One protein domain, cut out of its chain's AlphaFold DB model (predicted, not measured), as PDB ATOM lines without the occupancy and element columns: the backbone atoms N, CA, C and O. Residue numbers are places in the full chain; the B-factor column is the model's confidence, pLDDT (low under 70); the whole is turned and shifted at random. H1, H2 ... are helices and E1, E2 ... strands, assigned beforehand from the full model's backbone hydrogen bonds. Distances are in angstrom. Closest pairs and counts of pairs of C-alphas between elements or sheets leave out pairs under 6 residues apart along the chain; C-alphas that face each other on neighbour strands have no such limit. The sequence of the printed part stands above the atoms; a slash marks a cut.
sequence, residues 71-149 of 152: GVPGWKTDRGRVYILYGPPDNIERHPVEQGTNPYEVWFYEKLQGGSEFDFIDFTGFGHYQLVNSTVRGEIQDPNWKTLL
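This is residues 71 to 149 of the 152 residues of the protein "GWxTD domain-containing protein" of Calditrichaeota bacterium (UniProt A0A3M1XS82). A twisted sheet of four strands, E1 to E4, lies between two helices: H1 runs along the strands over one face, and the short H2 sits over the opposite face, both over E3. The 79 printed residues hold H1, E1, E2, E3, E4 and H2 in chain order; the sheet's order is E1, E2, E3, E4, antiparallel throughout. The class is mixed, helices and strands, with 38 residues in named elements, under half of those printed. The whole is compact, with a radius of gyration of the C-alphas of 12.2 A and spans of 34 by 29 by 21 A.

H1, residues 78 to 86, begins at C-alpha 78 (-14.448, 38.533, -36.879) and is 11.9 A long. E1 is residues 91 to 95, 13.2 A; E2 is 104 to 109, 16.8 A; E3 is 116 to 122, 20.5 A; E4 is 129 to 134, 13.7 A. H2, residues 145 to 149, 7.6 A, ends at C-alpha 149 (-12.086, 52.201, -47.077).

The strands form a meander, each the antiparallel neighbour of the one before, in three hairpins. N 93 and O 106 of E1 and E2 are 2.9 A apart, N 107 and O 118 of E2 and E3 2.9 A, and N 119 and O 133 of E3 and E4 2.8 A, each within hydrogen-bond range. The sheet is only just strongly twisted, its C-alphas up to 4.1 A off the best plane. H1 is on the sheet at a height of 9.6 A, at 7 degrees to E3 on the local plane; its closest C-alphas to E4 are Asp 78 and Gln 130, 5.7 A. H2 is on the opposite face at a height of 8.8 A; its closest C-alphas to E4 are Trp 145 and Val 132, 6.1 A. H1 and H2 are apart. In H1 every O i to N i+4 pair is within hydrogen-bond range; in H2 0 of 1 is, but 2 of 2 O i to N i+3 pairs are.

The C-alphas of Gly 71 and Gly 114, the two farthest apart, are 35.4 A from each other. The printed part has no cut and no long link; the link from H1 to E1 is tight. The mean pLDDT of the printed part is 95.4, and no printed residue is under 70.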
ATOM      1  N   GLY A  71      -1.148  35.565 -36.191       88.44
ATOM      2  CA  GLY A  71      -1.070  34.845 -34.910       88.44
ATOM      3  C   GLY A  71      -2.401  34.708 -34.158       88.44
ATOM      4  O   GLY A  71      -2.434  34.099 -33.092       88.44
ATOM      5  N   VAL A  72      -3.500  35.221 -34.714       94.25
ATOM      6  CA  VAL A  72      -4.865  35.001 -34.229       94.25
ATOM      7  C   VAL A  72      -5.442  33.760 -34.922       94.25
ATOM      8  O   VAL A  72      -5.506  33.734 -36.158       94.25
ATOM      9  N   PRO A  73      -5.866  32.724 -34.169       97.12
ATOM     10  CA  PRO A  73      -6.595  31.588 -34.728       97.12
ATOM     11  C   PRO A  73      -7.843  32.055 -35.465       97.12
ATOM     12  O   PRO A  73      -8.535  32.968 -35.009       97.12
ATOM     13  N   GLY A  74      -8.157  31.418 -36.587       97.88
ATOM     14  CA  GLY A  74      -9.246  31.855 -37.446       97.88
ATOM     15  C   GLY A  74     -10.594  31.877 -36.739       97.88
ATOM     16  O   GLY A  74     -11.358  32.816 -36.952       97.88
ATOM     17  N   TRP A  75     -10.854  30.938 -35.822       98.31
ATOM     18  CA  TRP A  75     -12.078  30.940 -35.019       98.31
ATOM     19  C   TRP A  75     -12.246  32.190 -34.150       98.31
ATOM     20  O   TRP A  75     -13.386  32.536 -33.869       98.31
ATOM     21  N   LYS A  76     -11.155  32.875 -33.767       97.88
ATOM     22  CA  LYS A  76     -11.169  34.115 -32.967       97.88
ATOM     23  C   LYS A  76     -11.301  35.393 -33.799       97.88
ATOM     24  O   LYS A  76     -11.487  36.458 -33.217       97.88
ATOM     25  N   THR A  77     -11.178  35.318 -35.122       98.06
ATOM     26  CA  THR A  77     -11.327  36.492 -35.998       98.06
ATOM     27  C   THR A  77     -12.793  36.866 -36.193       98.06
ATOM     28  O   THR A  77     -13.675  36.026 -36.017       98.06
ATOM     29  N   ASP A  78     -13.071  38.098 -36.622       98.19
ATOM     30  CA  ASP A  78     -14.448  38.533 -36.879       98.19
ATOM     31  C   ASP A  78     -15.119  37.706 -37.982       98.19
ATOM     32  O   ASP A  78     -16.258  37.264 -37.812       98.19
ATOM     33  N   ARG A  79     -14.396  37.414 -39.072       98.12
ATOM     34  CA  ARG A  79     -14.873  36.512 -40.134       98.12
ATOM     35  C   ARG A  79     -15.158  35.112 -39.598       98.12
ATOM     36  O   ARG A  79     -16.205  34.542 -39.895       98.12
ATOM     37  N   GLY A  80     -14.266  34.573 -38.764       98.44
ATOM     38  CA  GLY A  80     -14.470  33.272 -38.130       98.44
ATOM     39  C   GLY A  80     -15.682  33.240 -37.205       98.44
ATOM     40  O   GLY A  80     -16.506  32.335 -37.309       98.44
ATOM     41  N   ARG A  81     -15.851  34.258 -36.358       98.31
ATOM     42  CA  ARG A  81     -17.018  34.409 -35.481       98.31
ATOM     43  C   ARG A  81     -18.317  34.434 -36.288       98.31
ATOM     44  O   ARG A  81     -19.244  33.694 -35.954       98.31
ATOM     45  N   VAL A  82     -18.383  35.256 -37.341       98.56
ATOM     46  CA  VAL A  82     -19.562  35.355 -38.218       98.56
ATOM     47  C   VAL A  82     -19.844  34.007 -38.883       98.56
ATOM     48  O   VAL A  82     -20.960  33.499 -38.780       98.56
ATOM     49  N   TYR A  83     -18.832  33.358 -39.462       98.69
ATOM     50  CA  TYR A  83     -18.987  32.051 -40.103       98.69
ATOM     51  C   TYR A  83     -19.457  30.960 -39.124       98.69
ATOM     52  O   TYR A  83     -20.312  30.136 -39.446       98.69
ATOM     53  N   ILE A  84     -18.926  30.938 -37.899       98.56
ATOM     54  CA  ILE A  84     -19.314  29.958 -36.878       98.56
ATOM     55  C   ILE A  84     -20.775  30.166 -36.460       98.56
ATOM     56  O   ILE A  84     -21.548  29.199 -36.447       98.56
ATOM     57  N   LEU A  85     -21.162  31.408 -36.152       97.62
ATOM     58  CA  LEU A  85     -22.498  31.749 -35.660       97.62
ATOM     59  C   LEU A  85     -23.579  31.610 -36.735       97.62
ATOM     60  O   LEU A  85     -24.626  31.008 -36.482       97.62
ATOM     61  N   TYR A  86     -23.318  32.126 -37.934       97.56
ATOM     62  CA  TYR A  86     -24.319  32.247 -38.995       97.56
ATOM     63  C   TYR A  86     -24.194  31.168 -40.074       97.56
ATOM     64  O   TYR A  86     -25.152  30.910 -40.797       97.56
ATOM     65  N   GLY A  87     -23.077  30.440 -40.108       97.38
ATOM     66  CA  GLY A  87     -22.783  29.436 -41.128       97.38
ATOM     67  C   GLY A  87     -22.073  30.026 -42.345       97.38
ATOM     68  O   GLY A  87     -21.700  31.203 -42.328       97.38
ATOM     69  N   PRO A  88     -21.862  29.218 -43.396       97.81
ATOM     70  CA  PRO A  88     -21.292  29.715 -44.638       97.81
ATOM     71  C   PRO A  88     -22.195  30.792 -45.253       97.81
ATOM     72  O   PRO A  88     -23.412  30.594 -45.280       97.81
ATOM     73  N   PRO A  89     -21.626  31.906 -45.742       98.31
ATOM     74  CA  PRO A  89     -22.377  32.857 -46.551       98.31
ATOM     75  C   PRO A  89     -22.783  32.221 -47.884       98.31
ATOM     76  O   PRO A  89     -22.095  31.334 -48.397       98.31
ATOM     77  N   ASP A  90     -23.886  32.701 -48.451       98.56
ATOM     78  CA  ASP A  90     -24.374  32.279 -49.767       98.56
ATOM     79  C   ASP A  90     -23.498  32.865 -50.889       98.56
ATOM     80  O   ASP A  90     -23.234  32.201 -51.893       98.56
ATOM     81  N   ASN A  91     -22.989  34.089 -50.700       98.31
ATOM     82  CA  ASN A  91     -22.047  34.739 -51.610       98.31
ATOM     83  C   ASN A  91     -20.994  35.559 -50.846       98.31
ATOM     84  O   ASN A  91     -21.274  36.108 -49.781       98.31
ATOM     85  N   ILE A  92     -19.789  35.662 -51.411       98.44
ATOM     86  CA  ILE A  92     -18.716  36.525 -50.904       98.44
ATOM     87  C   ILE A  92     -18.200  37.382 -52.058       98.44
ATOM     88  O   ILE A  92     -17.557  36.862 -52.974       98.44
ATOM     89  N   GLU A  93     -18.411  38.691 -51.973       98.06
ATOM     90  CA  GLU A  93     -17.732  39.666 -52.821       98.06
ATOM     91  C   GLU A  93     -16.384  40.014 -52.200       98.06
ATOM     92  O   GLU A  93     -16.298  40.404 -51.035       98.06
ATOM     93  N   ARG A  94     -15.310  39.823 -52.969       96.56
ATOM     94  CA  ARG A  94     -13.941  40.091 -52.524       96.56
ATOM     95  C   ARG A  94     -13.361  41.240 -53.313       96.56
ATOM     96  O   ARG A  94     -13.244  41.154 -54.534       96.56
ATOM     97  N   HIS A  95     -12.919  42.253 -52.588       94.94
ATOM     98  CA  HIS A  95     -12.245  43.409 -53.138       94.94
ATOM     99  C   HIS A  95     -10.802  43.384 -52.633       94.94
ATOM    100  O   HIS A  95     -10.553  43.688 -51.462       94.94
ATOM    101  N   PRO A  96      -9.845  42.937 -53.466       90.56
ATOM    102  CA  PRO A  96      -8.436  42.932 -53.091       90.56
ATOM    103  C   PRO A  96      -7.915  44.367 -52.918       90.56
ATOM    104  O   PRO A  96      -8.650  45.338 -53.074       90.56
ATOM    105  N   VAL A  97      -6.625  44.515 -52.594       84.50
ATOM    106  CA  VAL A  97      -5.991  45.842 -52.572       84.50
ATOM    107  C   VAL A  97      -6.225  46.537 -53.921       84.50
ATOM    108  O   VAL A  97      -5.810  46.036 -54.966       84.50
ATOM    109  N   GLU A  98      -6.842  47.713 -53.874       82.62
ATOM    110  CA  GLU A  98      -6.944  48.647 -54.992       82.62
ATOM    111  C   GLU A  98      -6.237  49.961 -54.622       82.62
ATOM    112  O   GLU A  98      -5.892  50.223 -53.461       82.62
ATOM    113  N   GLN A  99      -5.943  50.793 -55.623       79.31
ATOM    114  CA  GLN A  99      -5.253  52.057 -55.387       79.31
ATOM    115  C   GLN A  99      -6.143  52.997 -54.560       79.31
ATOM    116  O   GLN A  99      -7.196  53.429 -55.016       79.31
ATOM    117  N   GLY A 100      -5.691  53.336 -53.350       81.62
ATOM    118  CA  GLY A 100      -6.388  54.263 -52.453       81.62
ATOM    119  C   GLY A 100      -7.405  53.621 -51.505       81.62
ATOM    120  O   GLY A 100      -7.951  54.340 -50.669       81.62
ATOM    121  N   THR A 101      -7.619  52.300 -51.564       88.19
ATOM    122  CA  THR A 101      -8.550  51.597 -50.667       88.19
ATOM    123  C   THR A 101      -7.911  50.418 -49.927       88.19
ATOM    124  O   THR A 101      -6.924  49.810 -50.364       88.19
ATOM    125  N   ASN A 102      -8.441  50.123 -48.740       92.75
ATOM    126  CA  ASN A 102      -8.156  48.893 -48.001       92.75
ATOM    127  C   ASN A 102      -8.899  47.701 -48.634       92.75
ATOM    128  O   ASN A 102     -10.019  47.894 -49.110       92.75
ATOM    129  N   PRO A 103      -8.323  46.480 -48.629       95.19
ATOM    130  CA  PRO A 103      -9.058  45.276 -49.000       95.19
ATOM    131  C   PRO A 103     -10.294  45.098 -48.132       95.19
ATOM    132  O   PRO A 103     -10.254  45.355 -46.924       95.19
ATOM    133  N   TYR A 104     -11.371  44.609 -48.733       96.94
ATOM    134  CA  TYR A 104     -12.601  44.332 -48.010       96.94
ATOM    135  C   TYR A 104     -13.358  43.145 -48.604       96.94
ATOM    136  O   TYR A 104     -13.168  42.766 -49.762       96.94
ATOM    137  N   GLU A 105     -14.202  42.535 -47.783       97.94
ATOM    138  CA  GLU A 105     -15.125  41.484 -48.200       97.94
ATOM    139  C   GLU A 105     -16.547  41.856 -47.785       97.94
ATOM    140  O   GLU A 105     -16.753  42.353 -46.678       97.94
ATOM    141  N   VAL A 106     -17.514  41.561 -48.651       98.44
ATOM    142  CA  VAL A 106     -18.945  41.639 -48.337       98.44
ATOM    143  C   VAL A 106     -19.524  40.237 -48.413       98.44
ATOM    144  O   VAL A 106     -19.428  39.557 -49.437       98.44
ATOM    145  N   TRP A 107     -20.063  39.763 -47.296       98.69
ATOM    146  CA  TRP A 107     -20.623  38.422 -47.168       98.69
ATOM    147  C   TRP A 107     -22.141  38.504 -47.139       98.69
ATOM    148  O   TRP A 107     -22.699  39.133 -46.243       98.69
ATOM    149  N   PHE A 108     -22.805  37.817 -48.064       98.62
ATOM    150  CA  PHE A 108     -24.259  37.835 -48.203       98.62
ATOM    151  C   PHE A 108     -24.895  36.544 -47.690       98.62
ATOM    152  O   PHE A 108     -24.406  35.444 -47.952       98.62
ATOM    153  N   TYR A 109     -26.023  36.696 -46.998       98.38
ATOM    154  CA  TYR A 109     -26.861  35.618 -46.484       98.38
ATOM    155  C   TYR A 109     -28.313  35.855 -46.910       98.38
ATOM    156  O   TYR A 109     -29.005  36.702 -46.347       98.38
ATOM    157  N   GLU A 110     -28.817  35.087 -47.871       97.81
ATOM    158  CA  GLU A 110     -30.140  35.295 -48.476       97.81
ATOM    159  C   GLU A 110     -31.284  35.006 -47.496       97.81
ATOM    160  O   GLU A 110     -32.331  35.652 -47.515       97.81
ATOM    161  N   LYS A 111     -31.097  34.013 -46.621       96.88
ATOM    162  CA  LYS A 111     -32.145  33.544 -45.696       96.88
ATOM    163  C   LYS A 111     -32.060  34.179 -44.314       96.88
ATOM    164  O   LYS A 111     -33.032  34.133 -43.556       96.88
ATOM    165  N   LEU A 112     -30.913  34.751 -43.958       97.31
ATOM    166  CA  LEU A 112     -30.708  35.341 -42.642       97.31
ATOM    167  C   LEU A 112     -31.500  36.647 -42.549       97.31
ATOM    168  O   LEU A 112     -31.253  37.581 -43.299       97.31
ATOM    169  N   GLN A 113     -32.497  36.682 -41.661       96.69
ATOM    170  CA  GLN A 113     -33.387  37.836 -41.443       96.69
ATOM    171  C   GLN A 113     -34.057  38.398 -42.719       96.69
ATOM    172  O   GLN A 113     -34.401  39.573 -42.763       96.69
ATOM    173  N   GLY A 114     -34.304  37.550 -43.727       94.94
ATOM    174  CA  GLY A 114     -34.901  37.967 -45.005       94.94
ATOM    175  C   GLY A 114     -33.909  38.580 -45.999       94.94
ATOM    176  O   GLY A 114     -34.335  39.263 -46.926       94.94
ATOM    177  N   GLY A 115     -32.615  38.342 -45.788       97.25
ATOM    178  CA  GLY A 115     -31.510  38.934 -46.529       97.25
ATOM    179  C   GLY A 115     -30.644  39.734 -45.567       97.25
ATOM    180  O   GLY A 115     -31.138  40.612 -44.859       97.25
ATOM    181  N   SER A 116     -29.361  39.405 -45.478       98.00
ATOM    182  CA  SER A 116     -28.417  40.138 -44.640       98.00
ATOM    183  C   SER A 116     -27.015  40.147 -45.221       98.00
ATOM    184  O   SER A 116     -26.641  39.238 -45.959       98.00
ATOM    185  N   GLU A 117     -26.238  41.146 -44.824       97.81
ATOM    186  CA  GLU A 117     -24.828  41.264 -45.172       97.81
ATOM    187  C   GLU A 117     -23.944  41.524 -43.946       97.81
ATOM    188  O   GLU A 117     -24.407  41.978 -42.889       97.81
ATOM    189  N   PHE A 118     -22.667  41.186 -44.102       98.81
ATOM    190  CA  PHE A 118     -21.577  41.514 -43.191       98.81
ATOM    191  C   PHE A 118     -20.413  42.068 -44.009       98.81
ATOM    192  O   PHE A 118     -19.950  41.410 -44.942       98.81
ATOM    193  N   ASP A 119     -19.928  43.242 -43.625       98.56
ATOM    194  CA  ASP A 119     -18.863  43.957 -44.316       98.56
ATOM    195  C   ASP A 119     -17.596  43.951 -43.473       98.56
ATOM    196  O   ASP A 119     -17.599  44.382 -42.313       98.56
ATOM    197  N   PHE A 120     -16.497  43.494 -44.063       98.31
ATOM    198  CA  PHE A 120     -15.222  43.385 -43.377       98.31
ATOM    199  C   PHE A 120     -14.129  44.166 -44.087       98.31
ATOM    200  O   PHE A 120     -13.969  44.008 -45.291       98.31
ATOM    201  N   ILE A 121     -13.311  44.911 -43.345       97.56
ATOM    202  CA  ILE A 121     -12.146  45.631 -43.884       97.56
ATOM    203  C   ILE A 121     -10.863  45.087 -43.261       97.56
ATOM    204  O   ILE A 121     -10.769  44.939 -42.042       97.56
ATOM    205  N   ASP A 122      -9.843  44.845 -44.082       95.19
ATOM    206  CA  ASP A 122      -8.475  44.629 -43.611       95.19
ATOM    207  C   ASP A 122      -7.689  45.946 -43.609       95.19
ATOM    208  O   ASP A 122      -7.065  46.334 -44.597       95.19
ATOM    209  N   PHE A 123      -7.687  46.625 -42.462       92.62
ATOM    210  CA  PHE A 123      -6.923  47.863 -42.265       92.62
ATOM    211  C   PHE A 123      -5.405  47.651 -42.251       92.62
ATOM    212  O   PHE A 123      -4.642  48.610 -42.353       92.62
ATOM    213  N   THR A 124      -4.957  46.408 -42.071       88.75
ATOM    214  CA  THR A 124      -3.538  46.080 -41.899       88.75
ATOM    215  C   THR A 124      -2.870  45.672 -43.210       88.75
ATOM    216  O   THR A 124      -1.660  45.814 -43.347       88.75
ATOM    217  N   GLY A 125      -3.648  45.160 -44.168       86.25
ATOM    218  CA  GLY A 125      -3.145  44.529 -45.389       86.25
ATOM    219  C   GLY A 125      -2.533  43.138 -45.169       86.25
ATOM    220  O   GLY A 125      -1.948  42.584 -46.099       86.25
ATOM    221  N   PHE A 126      -2.640  42.577 -43.959       85.62
ATOM    222  CA  PHE A 126      -2.070  41.279 -43.573       85.62
ATOM    223  C   PHE A 126      -3.136  40.204 -43.303       85.62
ATOM    224  O   PHE A 126      -2.859  39.188 -42.665       85.62
ATOM    225  N   GLY A 127      -4.361  40.407 -43.787       88.88
ATOM    226  CA  GLY A 127      -5.465  39.456 -43.689       88.88
ATOM    227  C   GLY A 127      -6.301  39.574 -42.414       88.88
ATOM    228  O   GLY A 127      -7.163  38.722 -42.182       88.88
ATOM    229  N   HIS A 128      -6.090  40.609 -41.592       93.12
ATOM    230  CA  HIS A 128      -6.885  40.853 -40.387       93.12
ATOM    231  C   HIS A 128      -8.142  41.673 -40.713       93.12
ATOM    232  O   HIS A 128      -8.231  42.872 -40.445       93.12
ATOM    233  N   TYR A 129      -9.122  40.992 -41.304       96.75
ATOM    234  CA  TYR A 129     -10.425  41.555 -41.646       96.75
ATOM    235  C   TYR A 129     -11.280  41.763 -40.392       96.75
ATOM    236  O   TYR A 129     -11.648  40.794 -39.720       96.75
ATOM    237  N   GLN A 130     -11.600  43.021 -40.101       97.38
ATOM    238  CA  GLN A 130     -12.475  43.441 -39.009       97.38
ATOM    239  C   GLN A 130     -13.888  43.680 -39.523       97.38
ATOM    240  O   GLN A 130     -14.051  44.272 -40.587       97.38
ATOM    241  N   LEU A 131     -14.899  43.253 -38.767       98.38
ATOM    242  CA  LEU A 131     -16.296  43.547 -39.079       98.38
ATOM    243  C   LEU A 131     -16.569  45.032 -38.822       98.38
ATOM    244  O   LEU A 131     -16.440  45.499 -37.690       98.38
ATOM    245  N   VAL A 132     -16.977  45.757 -39.860       98.31
ATOM    246  CA  VAL A 132     -17.261  47.198 -39.778       98.31
ATOM    247  C   VAL A 132     -18.746  47.519 -39.914       98.31
ATOM    248  O   VAL A 132     -19.192  48.528 -39.380       98.31
ATOM    249  N   ASN A 133     -19.525  46.650 -40.562       98.44
ATOM    250  CA  ASN A 133     -20.975  46.795 -40.671       98.44
ATOM    251  C   ASN A 133     -21.673  45.440 -40.831       98.44
ATOM    252  O   ASN A 133     -21.111  44.484 -41.360       98.44
ATOM    253  N   SER A 134     -22.921  45.367 -40.381       98.25
ATOM    254  CA  SER A 134     -23.852  44.295 -40.693       98.25
ATOM    255  C   SER A 134     -25.293  44.797 -40.653       98.25
ATOM    256  O   SER A 134     -25.667  45.651 -39.849       98.25
ATOM    257  N   THR A 135     -26.151  44.204 -41.476       97.81
ATOM    258  CA  THR A 135     -27.600  44.448 -41.421       97.81
ATOM    259  C   THR A 135     -28.317  43.570 -40.391       97.81
ATOM    260  O   THR A 135     -29.500  43.781 -40.115       97.81
ATOM    261  N   VAL A 136     -27.628  42.587 -39.802       97.75
ATOM    262  CA  VAL A 136     -28.192  41.673 -38.803       97.75
ATOM    263  C   VAL A 136     -28.449  42.418 -37.496       97.75
ATOM    264  O   VAL A 136     -27.569  43.064 -36.929       97.75
ATOM    265  N   ARG A 137     -29.669  42.301 -36.963       96.06
ATOM    266  CA  ARG A 137     -30.011  42.898 -35.662       96.06
ATOM    267  C   ARG A 137     -29.089  42.385 -34.552       96.06
ATOM    268  O   ARG A 137     -29.017  41.179 -34.329       96.06
ATOM    269  N   GLY A 138     -28.482  43.309 -33.806       94.88
ATOM    270  CA  GLY A 138     -27.590  43.010 -32.679       94.88
ATOM    271  C   GLY A 138     -26.103  42.959 -33.037       94.88
ATOM    272  O   GLY A 138     -25.283  42.871 -32.128       94.88
ATOM    273  N   GLU A 139     -25.757  43.044 -34.321       97.38
ATOM    274  CA  GLU A 139     -24.384  43.248 -34.789       97.38
ATOM    275  C   GLU A 139     -24.052  44.747 -34.878       97.38
ATOM    276  O   GLU A 139     -24.925  45.604 -34.707       97.38
ATOM    277  N   ILE A 140     -22.781  45.071 -35.128       96.25
ATOM    278  CA  ILE A 140     -22.367  46.445 -35.438       96.25
ATOM    279  C   ILE A 140     -23.088  46.934 -36.700       96.25
ATOM    280  O   ILE A 140     -23.147  46.218 -37.697       96.25
ATOM    281  N   GLN A 141     -23.635  48.149 -36.654       97.12
ATOM    282  CA  GLN A 141     -24.322  48.773 -37.784       97.12
ATOM    283  C   GLN A 141     -23.685  50.129 -38.067       97.12
ATOM    284  O   GLN A 141     -23.772  51.042 -37.245       97.12
ATOM    285  N   ASP A 142     -23.071  50.254 -39.234       97.00
ATOM    286  CA  ASP A 142     -22.529  51.501 -39.750       97.00
ATOM    287  C   ASP A 142     -22.878  51.622 -41.241       97.00
ATOM    288  O   ASP A 142     -22.159  51.104 -42.096       97.00
ATOM    289  N   PRO A 143     -23.967  52.325 -41.604       92.94
ATOM    290  CA  PRO A 143     -24.342  52.496 -43.008       92.94
ATOM    291  C   PRO A 143     -23.312  53.311 -43.812       92.94
ATOM    292  O   PRO A 143     -23.360  53.309 -45.040       92.94
ATOM    293  N   ASN A 144     -22.380  54.001 -43.144       95.00
ATOM    294  CA  ASN A 144     -21.321  54.792 -43.766       95.00
ATOM    295  C   ASN A 144     -19.960  54.084 -43.724       95.00
ATOM    296  O   ASN A 144     -18.938  54.726 -43.981       95.00
ATOM    297  N   TRP A 145     -19.921  52.775 -43.457       95.38
ATOM    298  CA  TRP A 145     -18.675  52.018 -43.314       95.38
ATOM    299  C   TRP A 145     -17.733  52.159 -44.518       95.38
ATOM    300  O   TRP A 145     -16.517  52.126 -44.360       95.38
ATOM    301  N   LYS A 146     -18.265  52.401 -45.725       94.25
ATOM    302  CA  LYS A 146     -17.459  52.635 -46.940       94.25
ATOM    303  C   LYS A 146     -16.535  53.850 -46.832       94.25
ATOM    304  O   LYS A 146     -15.533  53.910 -47.537       94.25
ATOM    305  N   THR A 147     -16.822  54.799 -45.940       94.06
ATOM    306  CA  THR A 147     -15.913  55.921 -45.649       94.06
ATOM    307  C   THR A 147     -14.598  55.457 -45.009       94.06
ATOM    308  O   THR A 147     -13.580  56.124 -45.172       94.06
ATOM    309  N   LEU A 148     -14.584  54.281 -44.369       93.69
ATOM    310  CA  LEU A 148     -13.409  53.655 -43.753       93.69
ATOM    311  C   LEU A 148     -12.477  52.974 -44.774       93.69
ATOM    312  O   LEU A 148     -11.376  52.552 -44.418       93.69
ATOM    313  N   LEU A 149     -12.900  52.838 -46.037       91.31
ATOM    314  CA  LEU A 149     -12.086  52.201 -47.077       91.31
ATOM    315  C   LEU A 149     -10.889  53.053 -47.485       91.31
ATOM    316  O   LEU A 149      -9.871  52.493 -47.886       91.31
TER     317      LEU A 149